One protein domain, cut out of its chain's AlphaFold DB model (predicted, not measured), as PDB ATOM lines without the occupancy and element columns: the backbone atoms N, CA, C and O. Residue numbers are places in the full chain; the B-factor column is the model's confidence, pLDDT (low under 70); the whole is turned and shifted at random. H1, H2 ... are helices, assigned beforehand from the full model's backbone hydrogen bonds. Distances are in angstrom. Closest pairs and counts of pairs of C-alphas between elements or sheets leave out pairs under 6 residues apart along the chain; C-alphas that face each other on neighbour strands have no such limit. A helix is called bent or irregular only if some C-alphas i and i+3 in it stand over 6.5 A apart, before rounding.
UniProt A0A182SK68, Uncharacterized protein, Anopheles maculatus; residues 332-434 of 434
ATOM      1  N   ASN A 332     163.934 187.623 132.359       73.25
ATOM      2  CA  ASN A 332     163.852 186.723 131.204       73.25
ATOM      3  C   ASN A 332     164.147 187.428 129.866       73.25
ATOM      4  O   ASN A 332     164.162 186.776 128.828       73.25
ATOM      5  N   GLN A 333     164.358 188.743 129.897       79.25
ATOM      6  CA  GLN A 333     164.747 189.588 128.770       79.25
ATOM      7  C   GLN A 333     166.254 189.882 128.842       79.25
ATOM      8  O   GLN A 333     166.783 189.945 129.954       79.25
ATOM      9  N   PRO A 334     166.971 190.126 127.727       80.44
ATOM     10  CA  PRO A 334     168.422 190.328 127.729       80.44
ATOM     11  C   PRO A 334     168.889 191.440 128.679       80.44
ATOM     12  O   PRO A 334     169.873 191.256 129.402       80.44
ATOM     13  N   ILE A 335     168.156 192.561 128.734       80.50
ATOM     14  CA  ILE A 335     168.456 193.693 129.629       80.50
ATOM     15  C   ILE A 335     168.403 193.257 131.101       80.50
ATOM     16  O   ILE A 335     169.355 193.457 131.858       80.50
ATOM     17  N   GLY A 336     167.288 192.653 131.527       83.00
ATOM     18  CA  GLY A 336     167.112 192.258 132.922       83.00
ATOM     19  C   GLY A 336     167.931 191.023 133.296       83.00
ATOM     20  O   GLY A 336     168.366 190.914 134.438       83.00
ATOM     21  N   GLN A 337     168.209 190.124 132.348       84.44
ATOM     22  CA  GLN A 337     169.032 188.935 132.559       84.44
ATOM     23  C   GLN A 337     170.478 189.300 132.908       84.44
ATOM     24  O   GLN A 337     171.036 188.741 133.855       84.44
ATOM     25  N   PHE A 338     171.076 190.249 132.180       85.25
ATOM     26  CA  PHE A 338     172.458 190.672 132.421       85.25
ATOM     27  C   PHE A 338     172.607 191.319 133.806       85.25
ATOM     28  O   PHE A 338     173.479 190.936 134.592       85.25
ATOM     29  N   PHE A 339     171.679 192.216 134.160       88.81
ATOM     30  CA  PHE A 339     171.629 192.804 135.496       88.81
ATOM     31  C   PHE A 339     171.369 191.760 136.592       88.81
ATOM     32  O   PHE A 339     172.056 191.761 137.613       88.81
ATOM     33  N   ALA A 340     170.412 190.849 136.394       87.56
ATOM     34  CA  ALA A 340     170.084 189.820 137.376       87.56
ATOM     35  C   ALA A 340     171.273 188.888 137.647       87.56
ATOM     36  O   ALA A 340     171.530 188.571 138.808       87.56
ATOM     37  N   GLY A 341     172.020 188.490 136.611       87.88
ATOM     38  CA  GLY A 341     173.238 187.689 136.754       87.88
ATOM     39  C   GLY A 341     174.286 188.391 137.617       87.88
ATOM     40  O   GLY A 341     174.696 187.858 138.650       87.88
ATOM     41  N   ALA A 342     174.631 189.631 137.264       90.50
ATOM     42  CA  ALA A 342     175.598 190.424 138.019       90.50
ATOM     43  C   ALA A 342     175.134 190.715 139.459       90.50
ATOM     44  O   ALA A 342     175.931 190.689 140.400       90.50
ATOM     45  N   LEU A 343     173.832 190.940 139.665       91.25
ATOM     46  CA  LEU A 343     173.250 191.090 140.995       91.25
ATOM     47  C   LEU A 343     173.392 189.805 141.820       91.25
ATOM     48  O   LEU A 343     173.762 189.889 142.988       91.25
ATOM     49  N   CYS A 344     173.139 188.628 141.242       89.88
ATOM     50  CA  CYS A 344     173.305 187.348 141.939       89.88
ATOM     51  C   CYS A 344     174.746 187.150 142.411       89.88
ATOM     52  O   CYS A 344     174.977 186.857 143.586       89.88
ATOM     53  N   GLU A 345     175.714 187.361 141.519       92.38
ATOM     54  CA  GLU A 345     177.138 187.277 141.854       92.38
ATOM     55  C   GLU A 345     177.502 188.267 142.961       92.38
ATOM     56  O   GLU A 345     178.171 187.909 143.936       92.38
ATOM     57  N   LYS A 346     176.990 189.501 142.870       94.06
ATOM     58  CA  LYS A 346     177.232 190.531 143.877       94.06
ATOM     59  C   LYS A 346     176.652 190.167 145.239       94.06
ATOM     60  O   LYS A 346     177.326 190.365 146.248       94.06
ATOM     61  N   LEU A 347     175.435 189.627 145.279       92.81
ATOM     62  CA  LEU A 347     174.781 189.170 146.506       92.81
ATOM     63  C   LEU A 347     175.590 188.058 147.177       92.81
ATOM     64  O   LEU A 347     175.858 188.146 148.375       92.81
ATOM     65  N   VAL A 348     176.015 187.046 146.415       93.12
ATOM     66  CA  VAL A 348     176.838 185.941 146.929       93.12
ATOM     67  C   VAL A 348     178.164 186.463 147.480       93.12
ATOM     68  O   VAL A 348     178.531 186.119 148.603       93.12
ATOM     69  N   ALA A 349     178.845 187.341 146.739       94.25
ATOM     70  CA  ALA A 349     180.113 187.923 147.167       94.25
ATOM     71  C   ALA A 349     179.972 188.755 148.456       94.25
ATOM     72  O   ALA A 349     180.769 188.594 149.377       94.25
ATOM     73  N   VAL A 350     178.945 189.609 148.551       93.88
ATOM     74  CA  VAL A 350     178.707 190.445 149.740       93.88
ATOM     75  C   VAL A 350     178.320 189.597 150.952       93.88
ATOM     76  O   VAL A 350     178.838 189.828 152.040       93.88
ATOM     77  N   MET A 351     177.444 188.600 150.788       94.44
ATOM     78  CA  MET A 351     177.090 187.688 151.884       94.44
ATOM     79  C   MET A 351     178.296 186.873 152.362       94.44
ATOM     80  O   MET A 351     178.451 186.674 153.564       94.44
ATOM     81  N   GLY A 352     179.153 186.428 151.438       92.75
ATOM     82  CA  GLY A 352     180.402 185.740 151.756       92.75
ATOM     83  C   GLY A 352     181.355 186.612 152.571       92.75
ATOM     84  O   GLY A 352     181.730 186.219 153.672       92.75
ATOM     85  N   ASP A 353     181.674 187.815 152.079       93.00
ATOM     86  CA  ASP A 353     182.586 188.755 152.755       93.00
ATOM     87  C   ASP A 353     182.089 189.151 154.154       93.00
ATOM     88  O   ASP A 353     182.832 189.059 155.134       93.00
ATOM     89  N   LEU A 354     180.808 189.530 154.273       92.38
ATOM     90  CA  LEU A 354     180.212 189.870 155.567       92.38
ATOM     91  C   LEU A 354     180.201 188.667 156.513       92.38
ATOM     92  O   LEU A 354     180.485 188.822 157.699       92.38
ATOM     93  N   GLY A 355     179.899 187.473 155.996       91.12
ATOM     94  CA  GLY A 355     179.897 186.239 156.770       91.12
ATOM     95  C   GLY A 355     181.281 185.889 157.306       91.12
ATOM     96  O   GLY A 355     181.399 185.535 158.477       91.12
ATOM     97  N   ASP A 356     182.324 185.998 156.487       90.81
ATOM     98  CA  ASP A 356     183.698 185.673 156.885       90.81
ATOM     99  C   ASP A 356     184.251 186.701 157.899       90.81
ATOM    100  O   ASP A 356     185.072 186.367 158.755       90.81
ATOM    101  N   ARG A 357     183.753 187.947 157.868       91.44
ATOM    102  CA  ARG A 357     184.157 189.046 158.768       91.44
ATOM    103  C   ARG A 357     183.222 189.258 159.970       91.44
ATOM    104  O   ARG A 357     183.509 190.121 160.803       91.44
ATOM    105  N   MET A 358     182.143 188.482 160.103       89.56
ATOM    106  CA  MET A 358     181.047 188.731 161.055       89.56
ATOM    107  C   MET A 358     181.512 188.838 162.510       89.56
ATOM    108  O   MET A 358     181.148 189.776 163.218       89.56
ATOM    109  N   LYS A 359     182.395 187.932 162.944       84.62
ATOM    110  CA  LYS A 359     182.985 187.971 164.291       84.62
ATOM    111  C   LYS A 359     183.663 189.311 164.569       84.62
ATOM    112  O   LYS A 359     183.397 189.941 165.589       84.62
ATOM    113  N   THR A 360     184.529 189.746 163.659       86.94
ATOM    114  CA  THR A 360     185.244 191.016 163.795       86.94
ATOM    115  C   THR A 360     184.251 192.168 163.857       86.94
ATOM    116  O   THR A 360     184.332 192.978 164.774       86.94
ATOM    117  N   LEU A 361     183.272 192.203 162.948       86.75
ATOM    118  CA  LEU A 361     182.260 193.258 162.884       86.75
ATOM    119  C   LEU A 361     181.488 193.403 164.203       86.75
ATOM    120  O   LEU A 361     181.400 194.511 164.728       86.75
ATOM    121  N   LEU A 362     181.020 192.302 164.796       84.44
ATOM    122  CA  LEU A 362     180.247 192.340 166.044       84.44
ATOM    123  C   LEU A 362     181.067 192.765 167.274       84.44
ATOM    124  O   LEU A 362     180.502 193.280 168.236       84.44
ATOM    125  N   THR A 363     182.392 192.598 167.240       81.75
ATOM    126  CA  THR A 363     183.289 193.081 168.309       81.75
ATOM    127  C   THR A 363     183.661 194.561 168.181       81.75
ATOM    128  O   THR A 363     184.196 195.147 169.124       81.75
ATOM    129  N   LEU A 364     183.389 195.197 167.036       82.31
ATOM    130  CA  LEU A 364     183.698 196.611 166.840       82.31
ATOM    131  C   LEU A 364     182.715 197.508 167.597       82.31
ATOM    132  O   LEU A 364     181.505 197.283 167.661       82.31
ATOM    133  N   ARG A 365     183.241 198.629 168.106       76.88
ATOM    134  CA  ARG A 365     182.421 199.678 168.727       76.88
ATOM    135  C   ARG A 365     181.462 200.333 167.724       76.88
ATOM    136  O   ARG A 365     180.379 200.765 168.107       76.88
ATOM    137  N   THR A 366     181.874 200.417 166.462       82.31
ATOM    138  CA  THR A 366     181.118 201.025 165.362       82.31
ATOM    139  C   THR A 366     181.354 200.242 164.080       82.31
ATOM    140  O   THR A 366     182.505 200.040 163.691       82.31
ATOM    141  N   ILE A 367     180.276 199.852 163.403       85.75
ATOM    142  CA  ILE A 367     180.352 199.244 162.070       85.75
ATOM    143  C   ILE A 367     180.662 200.332 161.042       85.75
ATOM    144  O   ILE A 367     180.100 201.429 161.114       85.75
ATOM    145  N   THR A 368     181.546 200.039 160.088       86.88
ATOM    146  CA  THR A 368     181.911 201.006 159.048       86.88
ATOM    147  C   THR A 368     180.706 201.346 158.165       86.88
ATOM    148  O   THR A 368     179.803 200.529 157.973       86.88
ATOM    149  N   VAL A 369     180.690 202.552 157.586       84.81
ATOM    150  CA  VAL A 369     179.617 202.967 156.661       84.81
ATOM    151  C   VAL A 369     179.525 202.004 155.476       84.81
ATOM    152  O   VAL A 369     178.424 201.630 155.083       84.81
ATOM    153  N   ALA A 370     180.663 201.549 154.945       86.44
ATOM    154  CA  ALA A 370     180.699 200.604 153.835       86.44
ATOM    155  C   ALA A 370     179.987 199.285 154.175       86.44
ATOM    156  O   ALA A 370     179.115 198.856 153.421       86.44
ATOM    157  N   ASP A 371     180.286 198.689 155.331       88.50
ATOM    158  CA  ASP A 371     179.660 197.431 155.758       88.50
ATOM    159  C   ASP A 371     178.151 197.626 156.024       88.50
ATOM    160  O   ASP A 371     177.327 196.829 155.571       88.50
ATOM    161  N   GLN A 372     177.754 198.742 156.655       86.88
ATOM    162  CA  GLN A 372     176.337 199.084 156.845       86.88
ATOM    163  C   GLN A 372     175.592 199.239 155.513       86.88
ATOM    164  O   GLN A 372     174.438 198.821 155.397       86.88
ATOM    165  N   LYS A 373     176.198 199.870 154.501       85.75
ATOM    166  CA  LYS A 373     175.557 200.038 153.187       85.75
ATOM    167  C   LYS A 373     175.453 198.713 152.436       85.75
ATOM    168  O   LYS A 373     174.393 198.452 151.873       85.75
ATOM    169  N   SER A 374     176.463 197.851 152.524       89.94
ATOM    170  CA  SER A 374     176.397 196.486 151.992       89.94
ATOM    171  C   SER A 374     175.226 195.698 152.591       89.94
ATOM    172  O   SER A 374     174.409 195.155 151.846       89.94
ATOM    173  N   ALA A 375     175.071 195.711 153.921       88.12
ATOM    174  CA  ALA A 375     173.947 195.060 154.598       88.12
ATOM    175  C   ALA A 375     172.587 195.687 154.235       88.12
ATOM    176  O   ALA A 375     171.612 194.971 154.001       88.12
ATOM    177  N   ASN A 376     172.509 197.016 154.108       85.88
ATOM    178  CA  ASN A 376     171.291 197.691 153.649       85.88
ATOM    179  C   ASN A 376     170.912 197.320 152.207       85.88
ATOM    180  O   ASN A 376     169.722 197.222 151.912       85.88
ATOM    181  N   GLY A 377     171.892 197.103 151.323       86.94
ATOM    182  CA  GLY A 377     171.672 196.591 149.969       86.94
ATOM    183  C   GLY A 377     171.082 195.178 149.980       86.94
ATOM    184  O   GLY A 377     170.081 194.926 149.310       86.94
ATOM    185  N   LEU A 378     171.618 194.279 150.820       90.25
ATOM    186  CA  LEU A 378     171.038 192.943 151.033       90.25
ATOM    187  C   LEU A 378     169.593 193.029 151.547       90.25
ATOM    188  O   LEU A 378     168.698 192.383 151.002       90.25
ATOM    189  N   LEU A 379     169.349 193.860 152.565       87.38
ATOM    190  CA  LEU A 379     168.021 194.064 153.145       87.38
ATOM    191  C   LEU A 379     167.025 194.611 152.116       87.38
ATOM    192  O   LEU A 379     165.866 194.198 152.099       87.38
ATOM    193  N   PHE A 380     167.463 195.542 151.272       84.69
ATOM    194  CA  PHE A 380     166.658 196.116 150.202       84.69
ATOM    195  C   PHE A 380     166.177 195.032 149.228       84.69
ATOM    196  O   PHE A 380     164.973 194.897 149.007       84.69
ATOM    197  N   ILE A 381     167.091 194.195 148.728       85.94
ATOM    198  CA  ILE A 381     166.745 193.094 147.820       85.94
ATOM    199  C   ILE A 381     165.857 192.054 148.514       85.94
ATOM    200  O   ILE A 381     164.862 191.610 147.940       85.94
ATOM    201  N   ALA A 382     166.150 191.709 149.770       83.88
ATOM    202  CA  ALA A 382     165.344 190.760 150.536       83.88
ATOM    203  C   ALA A 382     163.894 191.244 150.737       83.88
ATOM    204  O   ALA A 382     162.954 190.455 150.610       83.88
ATOM    205  N   LYS A 383     163.687 192.542 151.010       82.88
ATOM    206  CA  LYS A 383     162.345 193.142 151.116       82.88
ATOM    207  C   LYS A 383     161.569 193.035 149.804       82.88
ATOM    208  O   LYS A 383     160.400 192.652 149.829       82.88
ATOM    209  N   HIS A 384     162.223 193.313 148.677       76.75
ATOM    210  CA  HIS A 384     161.614 193.180 147.351       76.75
ATOM    211  C   HIS A 384     161.226 191.733 147.029       76.75
ATOM    212  O   HIS A 384     160.102 191.479 146.600       76.75
ATOM    213  N   GLN A 385     162.093 190.759 147.324       75.19
ATOM    214  CA  GLN A 385     161.777 189.338 147.119       75.19
ATOM    215  C   GLN A 385     160.619 188.843 148.000       75.19
ATOM    216  O   GLN A 385     159.797 188.047 147.544       75.19
ATOM    217  N   ARG A 386     160.523 189.323 149.248       72.00
ATOM    218  CA  ARG A 386     159.429 188.968 150.169       72.00
ATOM    219  C   ARG A 386     158.068 189.435 149.653       72.00
ATOM    220  O   ARG A 386     157.094 188.697 149.764       72.00
ATOM    221  N   ASN A 387     158.001 190.636 149.084       66.31
ATOM    222  CA  ASN A 387     156.753 191.204 148.566       66.31
ATOM    223  C   ASN A 387     156.281 190.528 147.263       66.31
ATOM    224  O   ASN A 387     155.108 190.627 146.924       66.31
ATOM    225  N   ARG A 388     157.166 189.800 146.564       63.62
ATOM    226  CA  ARG A 388     156.890 189.110 145.290       63.62
ATOM    227  C   ARG A 388     156.466 187.641 145.417       63.62
ATOM    228  O   ARG A 388     156.376 186.955 144.407       63.62
ATOM    229  N   HIS A 389     156.179 187.131 146.617       49.66
ATOM    230  CA  HIS A 389     155.823 185.717 146.859       49.66
ATOM    231  C   HIS A 389     154.536 185.192 146.161       49.66
ATOM    232  O   HIS A 389     154.112 184.078 146.459       49.66
ATOM    233  N   GLY A 390     153.945 185.938 145.218       48.25
ATOM    234  CA  GLY A 390     152.892 185.468 144.308       48.25
ATOM    235  C   GLY A 390     153.388 184.945 142.947       48.25
ATOM    236  O   GLY A 390     152.823 183.976 142.456       48.25
ATOM    237  N   ASP A 391     154.474 185.497 142.383       45.69
ATOM    238  CA  ASP A 391     154.929 185.198 141.011       45.69
ATOM    239  C   ASP A 391     156.347 184.599 141.005       45.69
ATOM    240  O   ASP A 391     157.378 185.276 141.012       45.69
ATOM    241  N   ALA A 392     156.406 183.269 141.044       46.25
ATOM    242  CA  ALA A 392     157.606 182.474 141.299       46.25
ATOM    243  C   ALA A 392     158.550 182.280 140.086       46.25
ATOM    244  O   ALA A 392     158.992 181.157 139.846       46.25
ATOM    245  N   GLN A 393     158.898 183.330 139.331       51.84
ATOM    246  CA  GLN A 393     159.728 183.177 138.113       51.84
ATOM    247  C   GLN A 393     160.923 184.139 137.954       51.84
ATOM    248  O   GLN A 393     161.527 184.172 136.889       51.84
ATOM    249  N   ALA A 394     161.333 184.883 138.987       51.75
ATOM    250  CA  ALA A 394     162.309 185.966 138.788       51.75
ATOM    251  C   ALA A 394     163.804 185.562 138.760       51.75
ATOM    252  O   ALA A 394     164.646 186.402 138.456       51.75
ATOM    253  N   MET A 395     164.185 184.325 139.110       55.28
ATOM    254  CA  MET A 395     165.599 183.913 139.078       55.28
ATOM    255  C   MET A 395     165.779 182.476 138.603       55.28
ATOM    256  O   MET A 395     165.100 181.559 139.066       55.28
ATOM    257  N   ASN A 396     166.728 182.306 137.682       58.88
ATOM    258  CA  ASN A 396     167.103 181.031 137.084       58.88
ATOM    259  C   ASN A 396     167.482 180.013 138.181       58.88
ATOM    260  O   ASN A 396     168.151 180.379 139.153       58.88
ATOM    261  N   GLY A 397     167.066 178.749 138.043       58.75
ATOM    262  CA  GLY A 397     167.103 177.754 139.131       58.75
ATOM    263  C   GLY A 397     168.461 177.622 139.837       58.75
ATOM    264  O   GLY A 397     168.516 177.640 141.062       58.75
ATOM    265  N   GLY A 398     169.563 177.617 139.079       61.91
ATOM    266  CA  GLY A 398     170.915 177.518 139.646       61.91
ATOM    267  C   GLY A 398     171.379 178.754 140.430       61.91
ATOM    268  O   GLY A 398     172.076 178.624 141.432       61.91
ATOM    269  N   ALA A 399     170.962 179.961 140.035       71.81
ATOM    270  CA  ALA A 399     171.320 181.188 140.755       71.81
ATOM    271  C   ALA A 399     170.612 181.264 142.117       71.81
ATOM    272  O   ALA A 399     171.196 181.694 143.115       71.81
ATOM    273  N   LYS A 400     169.365 180.784 142.170       78.06
ATOM    274  CA  LYS A 400     168.575 180.701 143.401       78.06
ATOM    275  C   LYS A 400     169.238 179.792 144.437       78.06
ATOM    276  O   LYS A 400     169.320 180.178 145.603       78.06
ATOM    277  N   ASP A 401     169.741 178.633 144.019       81.88
ATOM    278  CA  ASP A 401     170.403 177.680 144.915       81.88
ATOM    279  C   ASP A 401     171.701 178.256 145.498       81.88
ATOM    280  O   ASP A 401     171.912 178.202 146.713       81.88
ATOM    281  N   CYS A 402     172.523 178.905 144.667       82.88
ATOM    282  CA  CYS A 402     173.744 179.581 145.113       82.88
ATOM    283  C   CYS A 402     173.454 180.695 146.132       82.88
ATOM    284  O   CYS A 402     174.111 180.776 147.172       82.88
ATOM    285  N   ILE A 403     172.441 181.532 145.876       86.44
ATOM    286  CA  ILE A 403     172.026 182.592 146.806       86.44
ATOM    287  C   ILE A 403     171.523 181.988 148.121       86.44
ATOM    288  O   ILE A 403     171.903 182.458 149.193       86.44
ATOM    289  N   GLN A 404     170.709 180.928 148.067       87.25
ATOM    290  CA  GLN A 404     170.226 180.244 149.270       87.25
ATOM    291  C   GLN A 404     171.369 179.640 150.087       87.25
ATOM    292  O   GLN A 404     171.366 179.750 151.314       87.25
ATOM    293  N   GLN A 405     172.355 179.023 149.435       89.69
ATOM    294  CA  GLN A 405     173.526 178.470 150.111       89.69
ATOM    295  C   GLN A 405     174.361 179.569 150.780       89.69
ATOM    296  O   GLN A 405     174.729 179.426 151.947       89.69
ATOM    297  N   ALA A 406     174.611 180.681 150.082       90.56
ATOM    298  CA  ALA A 406     175.333 181.826 150.631       90.56
ATOM    299  C   ALA A 406     174.587 182.462 151.818       90.56
ATOM    300  O   ALA A 406     175.198 182.734 152.851       90.56
ATOM    301  N   ALA A 407     173.264 182.616 151.721       90.81
ATOM    302  CA  ALA A 407     172.431 183.133 152.805       90.81
ATOM    303  C   ALA A 407     172.429 182.207 154.033       90.81
ATOM    304  O   ALA A 407     172.527 182.683 155.163       90.81
ATOM    305  N   ARG A 408     172.371 180.880 153.830       91.31
ATOM    306  CA  ARG A 408     172.504 179.896 154.920       91.31
ATOM    307  C   ARG A 408     173.870 179.989 155.590       91.31
ATOM    308  O   ARG A 408     173.924 180.013 156.812       91.31
ATOM    309  N   LYS A 409     174.954 180.084 154.809       92.00
ATOM    310  CA  LYS A 409     176.312 180.254 155.351       92.00
ATOM    311  C   LYS A 409     176.411 181.535 156.185       92.00
ATOM    312  O   LYS A 409     176.899 181.481 157.307       92.00
ATOM    313  N   LEU A 410     175.899 182.657 155.677       92.56
ATOM    314  CA  LEU A 410     175.870 183.922 156.414       92.56
ATOM    315  C   LEU A 410     175.107 183.782 157.739       92.56
ATOM    316  O   LEU A 410     175.619 184.192 158.776       92.56
ATOM    317  N   LEU A 411     173.925 183.158 157.727       92.19
ATOM    318  CA  LEU A 411     173.130 182.930 158.936       92.19
ATOM    319  C   LEU A 411     173.878 182.075 159.972       92.19
ATOM    320  O   LEU A 411     173.891 182.430 161.150       92.19
ATOM    321  N   THR A 412     174.518 180.983 159.540       91.62
ATOM    322  CA  THR A 412     175.346 180.140 160.415       91.62
ATOM    323  C   THR A 412     176.494 180.942 161.020       91.62
ATOM    324  O   THR A 412     176.671 180.929 162.236       91.62
ATOM    325  N   ASN A 413     177.214 181.717 160.203       90.12
ATOM    326  CA  ASN A 413     178.320 182.550 160.671       90.12
ATOM    327  C   ASN A 413     177.855 183.616 161.680       90.12
ATOM    328  O   ASN A 413     178.549 183.868 162.665       90.12
ATOM    329  N   CYS A 414     176.679 184.223 161.478       88.00
ATOM    330  CA  CYS A 414     176.076 185.136 162.454       88.00
ATOM    331  C   CYS A 414     175.787 184.433 163.782       88.00
ATOM    332  O   CYS A 414     176.148 184.948 164.839       88.00
ATOM    333  N   TYR A 415     175.159 183.255 163.737       87.06
ATOM    334  CA  TYR A 415     174.818 182.491 164.935       87.06
ATOM    335  C   TYR A 415     176.067 182.101 165.738       87.06
ATOM    336  O   TYR A 415     176.129 182.321 166.949       87.06
ATOM    337  N   GLU A 416     177.095 181.592 165.057       87.50
ATOM    338  CA  GLU A 416     178.373 181.237 165.677       87.50
ATOM    339  C   GLU A 416     179.101 182.453 166.257       87.50
ATOM    340  O   GLU A 416     179.689 182.356 167.332       87.50
ATOM    341  N   ALA A 417     179.055 183.605 165.580       85.50
ATOM    342  CA  ALA A 417     179.696 184.827 166.055       85.50
ATOM    343  C   ALA A 417     179.019 185.396 167.315       85.50
ATOM    344  O   ALA A 417     179.717 185.844 168.225       85.50
ATOM    345  N   ILE A 418     177.684 185.343 167.393       83.06
ATOM    346  CA  ILE A 418     176.911 185.799 168.563       83.06
ATOM    347  C   ILE A 418     177.168 184.898 169.781       83.06
ATOM    348  O   ILE A 418     177.261 185.395 170.902       83.06
ATOM    349  N   GLY A 419     177.317 183.586 169.573       79.50
ATOM    350  CA  GLY A 419     177.520 182.607 170.645       79.50
ATOM    351  C   GLY A 419     178.871 182.677 171.373       79.50
ATOM    352  O   GLY A 419     179.085 181.913 172.310       79.50
ATOM    353  N   GLN A 420     179.795 183.559 170.973       75.94
ATOM    354  CA  GLN A 420     181.117 183.675 171.600       75.94
ATOM    355  C   GLN A 420     181.100 184.585 172.838       75.94
ATOM    356  O   GLN A 420     180.469 185.643 172.841       75.94
ATOM    357  N   GLU A 421     181.864 184.207 173.872       59.38
ATOM    358  CA  GLU A 421     181.873 184.848 175.203       59.38
ATOM    359  C   GLU A 421     182.129 186.370 175.173       59.38
ATOM    360  O   GLU A 421     181.605 187.090 176.015       59.38
ATOM    361  N   GLY A 422     182.854 186.896 174.175       60.00
ATOM    362  CA  GLY A 422     183.116 188.337 174.025       60.00
ATOM    363  C   GLY A 422     181.991 189.166 173.382       60.00
ATOM    364  O   GLY A 422     181.934 190.371 173.606       60.00
ATOM    365  N   VAL A 423     181.098 188.548 172.601       60.41
ATOM    366  CA  VAL A 423     179.968 189.222 171.920       60.41
ATOM    367  C   VAL A 423     178.682 189.081 172.739       60.41
ATOM    368  O   VAL A 423     177.896 190.020 172.830       60.41
ATOM    369  N   CYS A 424     178.509 187.939 173.408       57.34
ATOM    370  CA  CYS A 424     177.356 187.630 174.257       57.34
ATOM    371  C   CYS A 424     177.208 188.586 175.465       57.34
ATOM    372  O   CYS A 424     176.103 188.793 175.963       57.34
ATOM    373  N   LEU A 425     178.309 189.199 175.924       57.59
ATOM    374  CA  LEU A 425     178.331 190.020 177.139       57.59
ATOM    375  C   LEU A 425     177.998 191.509 176.918       57.59
ATOM    376  O   LEU A 425     177.343 192.095 177.777       57.59
ATOM    377  N   VAL A 426     178.417 192.138 175.809       65.62
ATOM    378  CA  VAL A 426     178.128 193.557 175.502       65.62
ATOM    379  C   VAL A 426     178.163 193.793 173.984       65.62
ATOM    380  O   VAL A 426     179.228 194.011 173.408       65.62
ATOM    381  N   LEU A 427     177.001 193.823 173.327       73.00
ATOM    382  CA  LEU A 427     176.890 194.337 171.957       73.00
ATOM    383  C   LEU A 427     176.765 195.863 171.975       73.00
ATOM    384  O   LEU A 427     175.982 196.435 172.736       73.00
ATOM    385  N   SER A 428     177.504 196.540 171.097       78.31
ATOM    386  CA  SER A 428     177.270 197.967 170.865       78.31
ATOM    387  C   SER A 428     175.912 198.170 170.169       78.31
ATOM    388  O   SER A 428     175.500 197.322 169.377       78.31
ATOM    389  N   PRO A 429     175.217 199.309 170.360       80.06
ATOM    390  CA  PRO A 429     173.982 199.600 169.623       80.06
ATOM    391  C   PRO A 429     174.163 199.588 168.096       80.06
ATOM    392  O   PRO A 429     173.226 199.284 167.362       80.06
ATOM    393  N   SER A 430     175.370 199.914 167.611       79.38
ATOM    394  CA  SER A 430     175.712 199.854 166.185       79.38
ATOM    395  C   SER A 430     175.797 198.410 165.689       79.38
ATOM    396  O   SER A 430     175.235 198.119 164.638       79.38
ATOM    397  N   ALA A 431     176.451 197.528 166.450       82.25
ATOM    398  CA  ALA A 431     176.603 196.112 166.122       82.25
ATOM    399  C   ALA A 431     175.311 195.307 166.321       82.25
ATOM    400  O   ALA A 431     175.108 194.336 165.617       82.25
ATOM    401  N   ALA A 432     174.436 195.708 167.249       81.44
ATOM    402  CA  ALA A 432     173.127 195.077 167.439       81.44
ATOM    403  C   ALA A 432     172.101 195.466 166.359       81.44
ATOM    404  O   ALA A 432     171.142 194.737 166.125       81.44
ATOM    405  N   ARG A 433     172.248 196.657 165.757       80.62
ATOM    406  CA  ARG A 433     171.389 197.129 164.658       80.62
ATOM    407  C   ARG A 433     171.813 196.562 163.303       80.62
ATOM    408  O   ARG A 433     170.954 196.417 162.433       80.62
ATOM    409  N   PHE A 434     173.119 196.390 163.115       80.38
ATOM    410  CA  PHE A 434     173.699 195.684 161.979       80.38
ATOM    411  C   PHE A 434     173.311 194.208 162.045       80.38
ATOM    412  O   PHE A 434     172.905 193.681 160.986       80.38
TER     413      PHE A 434
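This is residues 332 to 434 of the 434 residues of an uncharacterized protein of Anopheles maculatus (UniProt A0A182SK68). Two long helices, H1 and H3, lie side by side and run the same way, making the length of a rod-shaped model. A third helix, H2, packs by part of its length on residues 347 to 354 of H1 and slants away at a steep tilt, and the two very short helices H4 and H5 sit at the last residues of H1; residues 386 to 392 stick out. The printed part has 103 residues with five named helices, in the order H1, H2, H3, H4, H5, and no named strand; its class is all helix. It is only just loose, close to compact, with a radius of gyration of the C-alphas of 15.5 A, and the C-alphas span 49 by 23 by 23 A.

Find C-alpha 334 at (168.422, 190.328, 127.729); from there H1 runs through residues 334 to 363, 43.3 A from first to last C-alpha. Near residue 357 you meet a kink of 57 degrees, and H1 is irregular there: C-alphas 356 and 359 are 7.8 A apart. Next comes H2, residues 369 to 387, 27.0 A long. Then look for C-alpha 397 at (167.103, 177.754, 139.131), where H3 begins; it holds residues 397 to 418 and is 32.0 A long. H4 is residues 421 to 424, and H5 is residues 429 to 433, ending at C-alpha 433 at (171.389, 197.129, 164.658).

Begin with H1, the hub, which touches the four other helices. H1 and H3 touch with 29 pairs of C-alphas within 8 A, the closest being those of Gly 355 and Leu 410 at 4.7 A. They run the same way at a shallow tilt of 13 degrees. H1, with residues 347 to 354 alone, and H2, with residues 371 to 378 alone, only just touch, with 3 pairs within 8 A; the closest C-alphas are those of Val 350 and Ser 374, 6.8 A apart. These two run opposite ways at a steep tilt of 53 degrees. At residues 361 to 363 alone H1 touches H5, with the C-alphas of Leu 362 and Ala 431 closest at 5.2 A. At residues 362 to 363 alone it only just touches H4, with 3 pairs; Thr 363 and Val 423 have the closest C-alphas, 6.2 A apart. H3 and H4 are close but not clearly touching. H2 and H3 are apart, and so are H3 and H5. In the backbones of H2, H3 and H5 every O i to N i+4 pair is within hydrogen-bond range, and in H1 24 of 26 are; H4 is too short for such a pair, and its one O i to N i+3 pair is not within range.

The C-alphas farthest apart are those of Pro 334 and Leu 425, at 50.4 A. The printed part has no cut and ends at residue 434, the chain's last. No link is long; that from H2 to H3, 9 residues, is short, and the others are tight. The mean pLDDT of the printed part is 80.7; look for values under 70 at residues 387 to 398 and 421 to 426.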